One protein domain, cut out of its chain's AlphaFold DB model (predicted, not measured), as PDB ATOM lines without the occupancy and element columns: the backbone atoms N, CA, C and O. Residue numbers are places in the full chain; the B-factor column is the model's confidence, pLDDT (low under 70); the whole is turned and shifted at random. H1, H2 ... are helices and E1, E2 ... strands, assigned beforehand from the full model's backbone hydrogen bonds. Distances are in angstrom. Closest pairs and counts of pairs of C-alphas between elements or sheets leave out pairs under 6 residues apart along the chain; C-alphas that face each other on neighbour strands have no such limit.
ATOM      1  N   ILE A  27     158.105 159.418 152.877       85.62
ATOM      2  CA  ILE A  27     156.994 159.849 153.727       85.62
ATOM      3  C   ILE A  27     155.791 160.161 152.847       85.62
ATOM      4  O   ILE A  27     155.860 161.038 151.986       85.62
ATOM      5  N   ILE A  28     154.673 159.478 153.089       81.75
ATOM      6  CA  ILE A  28     153.409 159.733 152.391       81.75
ATOM      7  C   ILE A  28     152.253 159.775 153.383       81.75
ATOM      8  O   ILE A  28     152.057 158.852 154.162       81.75
ATOM      9  N   ALA A  29     151.484 160.866 153.370       81.81
ATOM     10  CA  ALA A  29     150.342 161.061 154.270       81.81
ATOM     11  C   ALA A  29     150.667 160.828 155.766       81.81
ATOM     12  O   ALA A  29     149.813 160.387 156.523       81.81
ATOM     13  N   GLY A  30     151.903 161.111 156.195       78.50
ATOM     14  CA  GLY A  30     152.368 160.869 157.566       78.50
ATOM     15  C   GLY A  30     152.888 159.452 157.832       78.50
ATOM     16  O   GLY A  30     153.409 159.206 158.909       78.50
ATOM     17  N   LEU A  31     152.813 158.533 156.873       80.12
ATOM     18  CA  LEU A  31     153.417 157.202 156.962       80.12
ATOM     19  C   LEU A  31     154.897 157.281 156.579       80.12
ATOM     20  O   LEU A  31     155.208 157.723 155.474       80.12
ATOM     21  N   VAL A  32     155.791 156.863 157.477       83.44
ATOM     22  CA  VAL A  32     157.248 156.893 157.290       83.44
ATOM     23  C   VAL A  32     157.750 155.505 156.903       83.44
ATOM     24  O   VAL A  32     157.786 154.589 157.724       83.44
ATOM     25  N   PHE A  33     158.157 155.368 155.647       85.56
ATOM     26  CA  PHE A  33     158.719 154.152 155.081       85.56
ATOM     27  C   PHE A  33     160.244 154.214 155.070       85.56
ATOM     28  O   PHE A  33     160.820 155.180 154.567       85.56
ATOM     29  N   THR A  34     160.895 153.169 155.573       85.31
ATOM     30  CA  THR A  34     162.358 153.034 155.590       85.31
ATOM     31  C   THR A  34     162.772 151.643 155.104       85.31
ATOM     32  O   THR A  34     162.071 150.660 155.367       85.31
ATOM     33  N   PRO A  35     163.876 151.515 154.347       85.88
ATOM     34  CA  PRO A  35     164.429 150.223 154.001       85.88
ATOM     35  C   PRO A  35     164.975 149.568 155.268       85.88
ATOM     36  O   PRO A  35     165.666 150.192 156.076       85.88
ATOM     37  N   LEU A  36     164.670 148.288 155.426       84.31
ATOM     38  CA  LEU A  36     165.183 147.476 156.507       84.31
ATOM     39  C   LEU A  36     166.687 147.292 156.319       84.31
ATOM     40  O   LEU A  36     167.155 146.878 155.257       84.31
ATOM     41  N   SER A  37     167.430 147.575 157.376       84.75
ATOM     42  CA  SER A  37     168.878 147.433 157.443       84.75
ATOM     43  C   SER A  37     169.239 146.852 158.805       84.75
ATOM     44  O   SER A  37     168.489 147.034 159.760       84.75
ATOM     45  N   GLU A  38     170.361 146.146 158.905       83.81
ATOM     46  CA  GLU A  38     170.842 145.629 160.194       83.81
ATOM     47  C   GLU A  38     171.025 146.724 161.262       83.81
ATOM     48  O   GLU A  38     170.565 146.499 162.378       83.81
ATOM     49  N   PRO A  39     171.563 147.932 160.967       83.12
ATOM     50  CA  PRO A  39     171.620 148.991 161.980       83.12
ATOM     51  C   PRO A  39     170.233 149.423 162.475       83.12
ATOM     52  O   PRO A  39     170.063 149.644 163.665       83.12
ATOM     53  N   LEU A  40     169.218 149.467 161.603       79.94
ATOM     54  CA  LEU A  40     167.845 149.774 162.027       79.94
ATOM     55  C   LEU A  40     167.263 148.682 162.939       79.94
ATOM     56  O   LEU A  40     166.467 148.978 163.825       79.94
ATOM     57  N   ILE A  41     167.646 147.419 162.715       80.50
ATOM     58  CA  ILE A  41     167.200 146.300 163.553       80.50
ATOM     59  C   ILE A  41     167.787 146.407 164.963       80.50
ATOM     60  O   ILE A  41     167.085 146.157 165.943       80.50
ATOM     61  N   ASP A  42     169.057 146.798 165.046       81.38
ATOM     62  CA  ASP A  42     169.769 147.004 166.307       81.38
ATOM     63  C   ASP A  42     169.210 148.216 167.083       81.38
ATOM     64  O   ASP A  42     169.048 148.156 168.300       81.38
ATOM     65  N   GLU A  43     168.833 149.293 166.380       79.56
ATOM     66  CA  GLU A  43     168.256 150.507 166.977       79.56
ATOM     67  C   GLU A  43     166.833 150.313 167.533       79.56
ATOM     68  O   GLU A  43     166.541 150.753 168.646       79.56
ATOM     69  N   GLU A  44     165.935 149.662 166.784       72.12
ATOM     70  CA  GLU A  44     164.515 149.528 167.161       72.12
ATOM     71  C   GLU A  44     164.255 148.391 168.173       72.12
ATOM     72  O   GLU A  44     163.144 148.280 168.694       72.12
ATOM     73  N   CYS A  45     165.273 147.594 168.522       66.25
ATOM     74  CA  CYS A  45     165.201 146.385 169.353       66.25
ATOM     75  C   CYS A  45     164.410 145.229 168.701       66.25
ATOM     76  O   CYS A  45     163.298 145.396 168.198       66.25
ATOM     77  N   GLU A  46     164.955 144.005 168.755       66.38
ATOM     78  CA  GLU A  46     164.366 142.811 168.114       66.38
ATOM     79  C   GLU A  46     162.914 142.531 168.547       66.38
ATOM     80  O   GLU A  46     162.119 142.004 167.761       66.38
ATOM     81  N   ASP A  47     162.555 142.923 169.773       67.56
ATOM     82  CA  ASP A  47     161.228 142.709 170.353       67.56
ATOM     83  C   ASP A  47     160.132 143.560 169.685       67.56
ATOM     84  O   ASP A  47     158.966 143.158 169.679       67.56
ATOM     85  N   SER A  48     160.478 144.712 169.093       68.38
ATOM     86  CA  SER A  48     159.513 145.625 168.458       68.38
ATOM     87  C   SER A  48     159.246 145.279 166.986       68.38
ATOM     88  O   SER A  48     158.121 145.392 166.501       68.38
ATOM     89  N   ILE A  49     160.273 144.790 166.287       72.88
ATOM     90  CA  ILE A  49     160.288 144.507 164.841       72.88
ATOM     91  C   ILE A  49     159.435 143.280 164.496       72.88
ATOM     92  O   ILE A  49     158.956 143.121 163.370       72.88
ATOM     93  N   GLY A  50     159.213 142.406 165.478       76.50
ATOM     94  CA  GLY A  50     158.408 141.206 165.340       76.50
ATOM     95  C   GLY A  50     159.165 140.053 164.673       76.50
ATOM     96  O   GLY A  50     159.855 140.186 163.658       76.50
ATOM     97  N   LEU A  51     158.963 138.847 165.212       79.81
ATOM     98  CA  LEU A  51     159.683 137.630 164.808       79.81
ATOM     99  C   LEU A  51     159.578 137.305 163.309       79.81
ATOM    100  O   LEU A  51     160.509 136.751 162.728       79.81
ATOM    101  N   LYS A  52     158.455 137.641 162.662       81.06
ATOM    102  CA  LYS A  52     158.245 137.376 161.227       81.06
ATOM    103  C   LYS A  52     159.166 138.219 160.349       81.06
ATOM    104  O   LYS A  52     159.704 137.705 159.368       81.06
ATOM    105  N   LEU A  53     159.333 139.496 160.685       80.94
ATOM    106  CA  LEU A  53     160.183 140.411 159.934       80.94
ATOM    107  C   LEU A  53     161.658 140.080 160.177       80.94
ATOM    108  O   LEU A  53     162.419 139.997 159.216       80.94
ATOM    109  N   LEU A  54     162.024 139.753 161.420       81.94
ATOM    110  CA  LEU A  54     163.367 139.297 161.776       81.94
ATOM    111  C   LEU A  54     163.747 137.987 161.066       81.94
ATOM    112  O   LEU A  54     164.835 137.870 160.500       81.94
ATOM    113  N   ALA A  55     162.831 137.015 161.016       84.62
ATOM    114  CA  ALA A  55     163.034 135.786 160.253       84.62
ATOM    115  C   ALA A  55     163.214 136.080 158.757       84.62
ATOM    116  O   ALA A  55     164.064 135.476 158.100       84.62
ATOM    117  N   LYS A  56     162.453 137.039 158.215       82.88
ATOM    118  CA  LYS A  56     162.582 137.460 156.820       82.88
ATOM    119  C   LYS A  56     163.931 138.136 156.566       82.88
ATOM    120  O   LYS A  56     164.554 137.813 155.563       82.88
ATOM    121  N   ALA A  57     164.408 138.984 157.473       82.81
ATOM    122  CA  ALA A  57     165.712 139.633 157.382       82.81
ATOM    123  C   ALA A  57     166.875 138.628 157.401       82.81
ATOM    124  O   ALA A  57     167.759 138.692 156.551       82.81
ATOM    125  N   ARG A  58     166.840 137.657 158.327       81.56
ATOM    126  CA  ARG A  58     167.928 136.688 158.548       81.56
ATOM    127  C   ARG A  58     167.960 135.544 157.534       81.56
ATOM    128  O   ARG A  58     169.036 135.051 157.200       81.56
ATOM    129  N   HIS A  59     166.796 135.090 157.065       83.31
ATOM    130  CA  HIS A  59     166.696 133.871 156.252       83.31
ATOM    131  C   HIS A  59     166.301 134.106 154.794       83.31
ATOM    132  O   HIS A  59     166.359 133.165 154.001       83.31
ATOM    133  N   SER A  60     165.909 135.323 154.407       81.94
ATOM    134  CA  SER A  60     165.567 135.594 153.007       81.94
ATOM    135  C   SER A  60     166.791 136.023 152.205       81.94
ATOM    136  O   SER A  60     167.646 136.775 152.666       81.94
ATOM    137  N   LEU A  61     166.848 135.556 150.961       80.75
ATOM    138  CA  LEU A  61     167.843 135.954 149.970       80.75
ATOM    139  C   LEU A  61     167.202 136.904 148.960       80.75
ATOM    140  O   LEU A  61     166.023 136.756 148.634       80.75
ATOM    141  N   ALA A  62     167.994 137.839 148.436       81.88
ATOM    142  CA  ALA A  62     167.558 138.714 147.356       81.88
ATOM    143  C   ALA A  62     167.295 137.886 146.086       81.88
ATOM    144  O   ALA A  62     168.154 137.134 145.622       81.88
ATOM    145  N   ARG A  63     166.095 138.025 145.524       81.50
ATOM    146  CA  ARG A  63     165.671 137.429 144.253       81.50
ATOM    147  C   ARG A  63     166.226 138.200 143.061       81.50
ATOM    148  O   ARG A  63     166.443 137.608 142.007       81.50
ATOM    149  N   PHE A  64     166.457 139.502 143.219       81.56
ATOM    150  CA  PHE A  64     167.017 140.374 142.189       81.56
ATOM    151  C   PHE A  64     167.997 141.396 142.780       81.56
ATOM    152  O   PHE A  64     167.988 141.685 143.976       81.56
ATOM    153  N   LYS A  65     168.882 141.939 141.933       79.31
ATOM    154  CA  LYS A  65     169.797 143.013 142.346       79.31
ATOM    155  C   LYS A  65     168.985 144.251 142.730       79.31
ATOM    156  O   LYS A  65     168.155 144.687 141.944       79.31
ATOM    157  N   GLY A  66     169.258 144.804 143.910       77.75
ATOM    158  CA  GLY A  66     168.575 145.999 144.414       77.75
ATOM    159  C   GLY A  66     167.236 145.732 145.107       77.75
ATOM    160  O   GLY A  66     166.540 146.685 145.438       77.75
ATOM    161  N   GLU A  67     166.861 144.469 145.342       82.00
ATOM    162  CA  GLU A  67     165.704 144.160 146.186       82.00
ATOM    163  C   GLU A  67     165.946 144.634 147.622       82.00
ATOM    164  O   GLU A  67     166.989 144.341 148.209       82.00
ATOM    165  N   GLN A  68     164.967 145.340 148.188       81.88
ATOM    166  CA  GLN A  68     164.988 145.817 149.567       81.88
ATOM    167  C   GLN A  68     163.636 145.548 150.229       81.88
ATOM    168  O   GLN A  68     162.574 145.688 149.614       81.88
ATOM    169  N   ILE A  69     163.669 145.171 151.505       83.00
ATOM    170  CA  ILE A  69     162.468 145.119 152.341       83.00
ATOM    171  C   ILE A  69     162.225 146.534 152.853       83.00
ATOM    172  O   ILE A  69     163.103 147.084 153.504       83.00
ATOM    173  N   VAL A  70     161.058 147.118 152.590       84.50
ATOM    174  CA  VAL A  70     160.682 148.419 153.155       84.50
ATOM    175  C   VAL A  70     159.628 148.202 154.228       84.50
ATOM    176  O   VAL A  70     158.669 147.445 154.040       84.50
ATOM    177  N   ILE A  71     159.831 148.862 155.361       83.25
ATOM    178  CA  ILE A  71     158.967 148.778 156.532       83.25
ATOM    179  C   ILE A  71     158.332 150.134 156.817       83.25
ATOM    180  O   ILE A  71     158.901 151.180 156.501       83.25
ATOM    181  N   LEU A  72     157.150 150.108 157.424       82.06
ATOM    182  CA  LEU A  72     156.550 151.284 158.041       82.06
ATOM    183  C   LEU A  72     157.124 151.433 159.453       82.06
ATOM    184  O   LEU A  72     156.729 150.693 160.352       82.06
ATOM    185  N   SER A  73     158.048 152.373 159.634       78.06
ATOM    186  CA  SER A  73     158.679 152.624 160.935       78.06
ATOM    187  C   SER A  73     157.782 153.482 161.831       78.06
ATOM    188  O   SER A  73     157.606 153.173 163.004       78.06
ATOM    189  N   GLN A  74     157.172 154.545 161.289       74.25
ATOM    190  CA  GLN A  74     156.410 155.508 162.093       74.25
ATOM    191  C   GLN A  74     155.170 156.041 161.370       74.25
ATOM    192  O   GLN A  74     155.110 156.099 160.140       74.25
ATOM    193  N   VAL A  75     154.196 156.496 162.164       69.50
ATOM    194  CA  VAL A  75     153.024 157.248 161.700       69.50
ATOM    195  C   VAL A  75     153.024 158.615 162.382       69.50
ATOM    196  O   VAL A  75     152.840 158.723 163.593       69.50
ATOM    197  N   ALA A  76     153.243 159.674 161.609       65.62
ATOM    198  CA  ALA A  76     153.159 161.046 162.077       65.62
ATOM    199  C   ALA A  76     151.697 161.422 162.376       65.62
ATOM    200  O   ALA A  76     150.787 161.174 161.582       65.62
ATOM    201  N   PHE A  77     151.500 162.069 163.526       54.72
ATOM    202  CA  PHE A  77     150.214 162.311 164.197       54.72
ATOM    203  C   PHE A  77     149.158 163.088 163.381       54.72
ATOM    204  O   PHE A  77     147.994 163.154 163.767       54.72
ATOM    205  N   THR A  78     149.527 163.677 162.242       51.03
ATOM    206  CA  THR A  78     148.587 164.355 161.333       51.03
ATOM    207  C   THR A  78     147.671 163.373 160.593       51.03
ATOM    208  O   THR A  78     146.629 163.775 160.074       51.03
ATOM    209  N   PHE A  79     148.024 162.085 160.560       46.66
ATOM    210  CA  PHE A  79     147.150 161.019 160.091       46.66
ATOM    211  C   PHE A  79     146.334 160.497 161.277       46.66
ATOM    212  O   PHE A  79     146.834 159.740 162.102       46.66
ATOM    213  N   CYS A  80     145.074 160.918 161.387       46.94
ATOM    214  CA  CYS A  80     144.126 160.327 162.327       46.94
ATOM    215  C   CYS A  80     143.395 159.185 161.601       46.94
ATOM    216  O   CYS A  80     142.401 159.463 160.917       46.94
ATOM    217  N   LEU A  87     148.428 150.901 164.345       50.59
ATOM    218  CA  LEU A  87     149.096 150.606 163.081       50.59
ATOM    219  C   LEU A  87     150.620 150.689 163.268       50.59
ATOM    220  O   LEU A  87     151.305 151.420 162.561       50.59
ATOM    221  N   PHE A  88     151.144 150.002 164.280       49.16
ATOM    222  CA  PHE A  88     152.578 149.875 164.486       49.16
ATOM    223  C   PHE A  88     153.057 148.626 163.730       49.16
ATOM    224  O   PHE A  88     152.701 147.504 164.070       49.16
ATOM    225  N   ILE A  89     153.848 148.862 162.676       49.19
ATOM    226  CA  ILE A  89     154.815 147.929 162.060       49.19
ATOM    227  C   ILE A  89     154.255 146.776 161.185       49.19
ATOM    228  O   ILE A  89     155.019 146.017 160.601       49.19
ATOM    229  N   ASP A  90     152.948 146.662 160.933       47.88
ATOM    230  CA  ASP A  90     152.437 145.523 160.132       47.88
ATOM    231  C   ASP A  90     152.529 145.662 158.590       47.88
ATOM    232  O   ASP A  90     152.279 144.694 157.864       47.88
ATOM    233  N   LEU A  91     152.900 146.828 158.040       51.16
ATOM    234  CA  LEU A  91     152.946 147.018 156.581       51.16
ATOM    235  C   LEU A  91     154.353 146.761 156.013       51.16
ATOM    236  O   LEU A  91     155.179 147.665 155.905       51.16
ATOM    237  N   ILE A  92     154.609 145.510 155.616       54.53
ATOM    238  CA  ILE A  92     155.807 145.116 154.858       54.53
ATOM    239  C   ILE A  92     155.509 145.272 153.366       54.53
ATOM    240  O   ILE A  92     154.763 144.475 152.792       54.53
ATOM    241  N   LEU A  93     156.132 146.252 152.716       54.94
ATOM    242  CA  LEU A  93     156.062 146.423 151.266       54.94
ATOM    243  C   LEU A  93     157.433 146.090 150.668       54.94
ATOM    244  O   LEU A  93     158.455 146.668 151.027       54.94
ATOM    245  N   VAL A  94     157.472 145.106 149.769       48.44
ATOM    246  CA  VAL A  94     158.679 144.802 148.985       48.44
ATOM    247  C   VAL A  94     158.627 145.692 147.749       48.44
ATOM    248  O   VAL A  94     157.759 145.500 146.900       48.44
ATOM    249  N   TYR A  95     159.515 146.681 147.672       43.81
ATOM    250  CA  TYR A  95     159.568 147.610 146.545       43.81
ATOM    251  C   TYR A  95     160.657 147.222 145.546       43.81
ATOM    252  O   TYR A  95     161.701 146.676 145.900       43.81
ATOM    253  N   HIS A  96     160.391 147.541 144.283       36.47
ATOM    254  CA  HIS A  96     161.337 147.456 143.181       36.47
ATOM    255  C   HIS A  96     161.709 148.885 142.773       36.47
ATOM    256  O   HIS A  96     160.832 149.640 142.355       36.47
ATOM    257  N   TRP A  97     162.980 149.260 142.911       37.00
ATOM    258  CA  TRP A  97     163.501 150.515 142.365       37.00
ATOM    259  C   TRP A  97     164.073 150.221 140.973       37.00
ATOM    260  O   TRP A  97     164.955 149.372 140.849       37.00
TER     261      TRP A  97
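Overview. This is residues 27 to 80 and 87 to 97 of the 98 residues of the protein "Putative DegP2 protease family protein" of Rhizophora mucronata (UniProt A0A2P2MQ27). The picture is a small twisted sheet of three short strands, E1, E2 and E3, with three short helices, H1, H2 and H3, strung one after another in a loose group off one side of it. E2 is the middle strand, and of the three helices only H3 grazes the sheet. The printed part has 65 residues, with three named helices and three named strands in the order E1, H1, H2, H3, E2, E3; the sheet runs E1, E2, E3, antiparallel throughout, and the class is mixed, helices and strands. The whole is compact, with a radius of gyration of the C-alphas of 12.3 A and spans of 36 by 28 by 18 A.

Arrangement. Begin with residues 27 to 28, which pair antiparallel with residues 31 to 32 of the edge strand E1, residues 31 to 35. Beside E1 runs the inner strand E2, residues 68 to 75, at 150 degrees; look there for N 32 and O 74, 2.9 A apart and within hydrogen-bond range. On the other side of E2 is the edge strand E3, residues 92 to 95, at 132 degrees, with N 70 and O 93 within hydrogen-bond range at 3.1 A. The sheet is only just strongly twisted, its C-alphas lying up to 4.1 A off their best plane. H1, residues 38 to 44, is not on the sheet, and neither is H2, residues 46 to 49. H1 and H2 are close but not clearly touching; their closest C-alphas, of Ile 41 and Ile 49, are 7.3 A apart. H3, residues 51 to 59, is on the sheet but only grazes it, with residues 53 to 57. H2 and H3 are close but not clearly touching, with the C-alphas of Glu 46 and Leu 54 closest at 7.3 A. H1 and H3 are near each other, with 6 pairs of C-alphas within 10 A. H1 and E2 are apart. In H1 and H3 every O i to N i+4 pair is within hydrogen-bond range; H2 is too short for such a pair.

Along the chain. Find C-alpha 31 at (153.417, 157.202, 156.962); from there E1 runs 13.4 A to Pro 35. H1 covers 10.2 A and H2 5.5 A. H3 starts at C-alpha 51, (159.683, 137.630, 164.808), and covers 11.7 A. E2 covers 20.5 A. E3 covers 9.5 A and ends at C-alpha 95, (159.568, 147.610, 146.545).

Size, cuts and confidence. The two C-alphas farthest apart, those of Lys 65 and Cys 80, are 36.9 A apart. Residues 81 to 86 are not printed, and C-alphas 80 and 87 stand 10.9 A apart across this cut, which lies in the link from E2 to E3. Of the links printed whole, none is long. Mean pLDDT of the printed part is 72.4; residues 45 to 48, 75 to 80 and 87 to 97 are under 70.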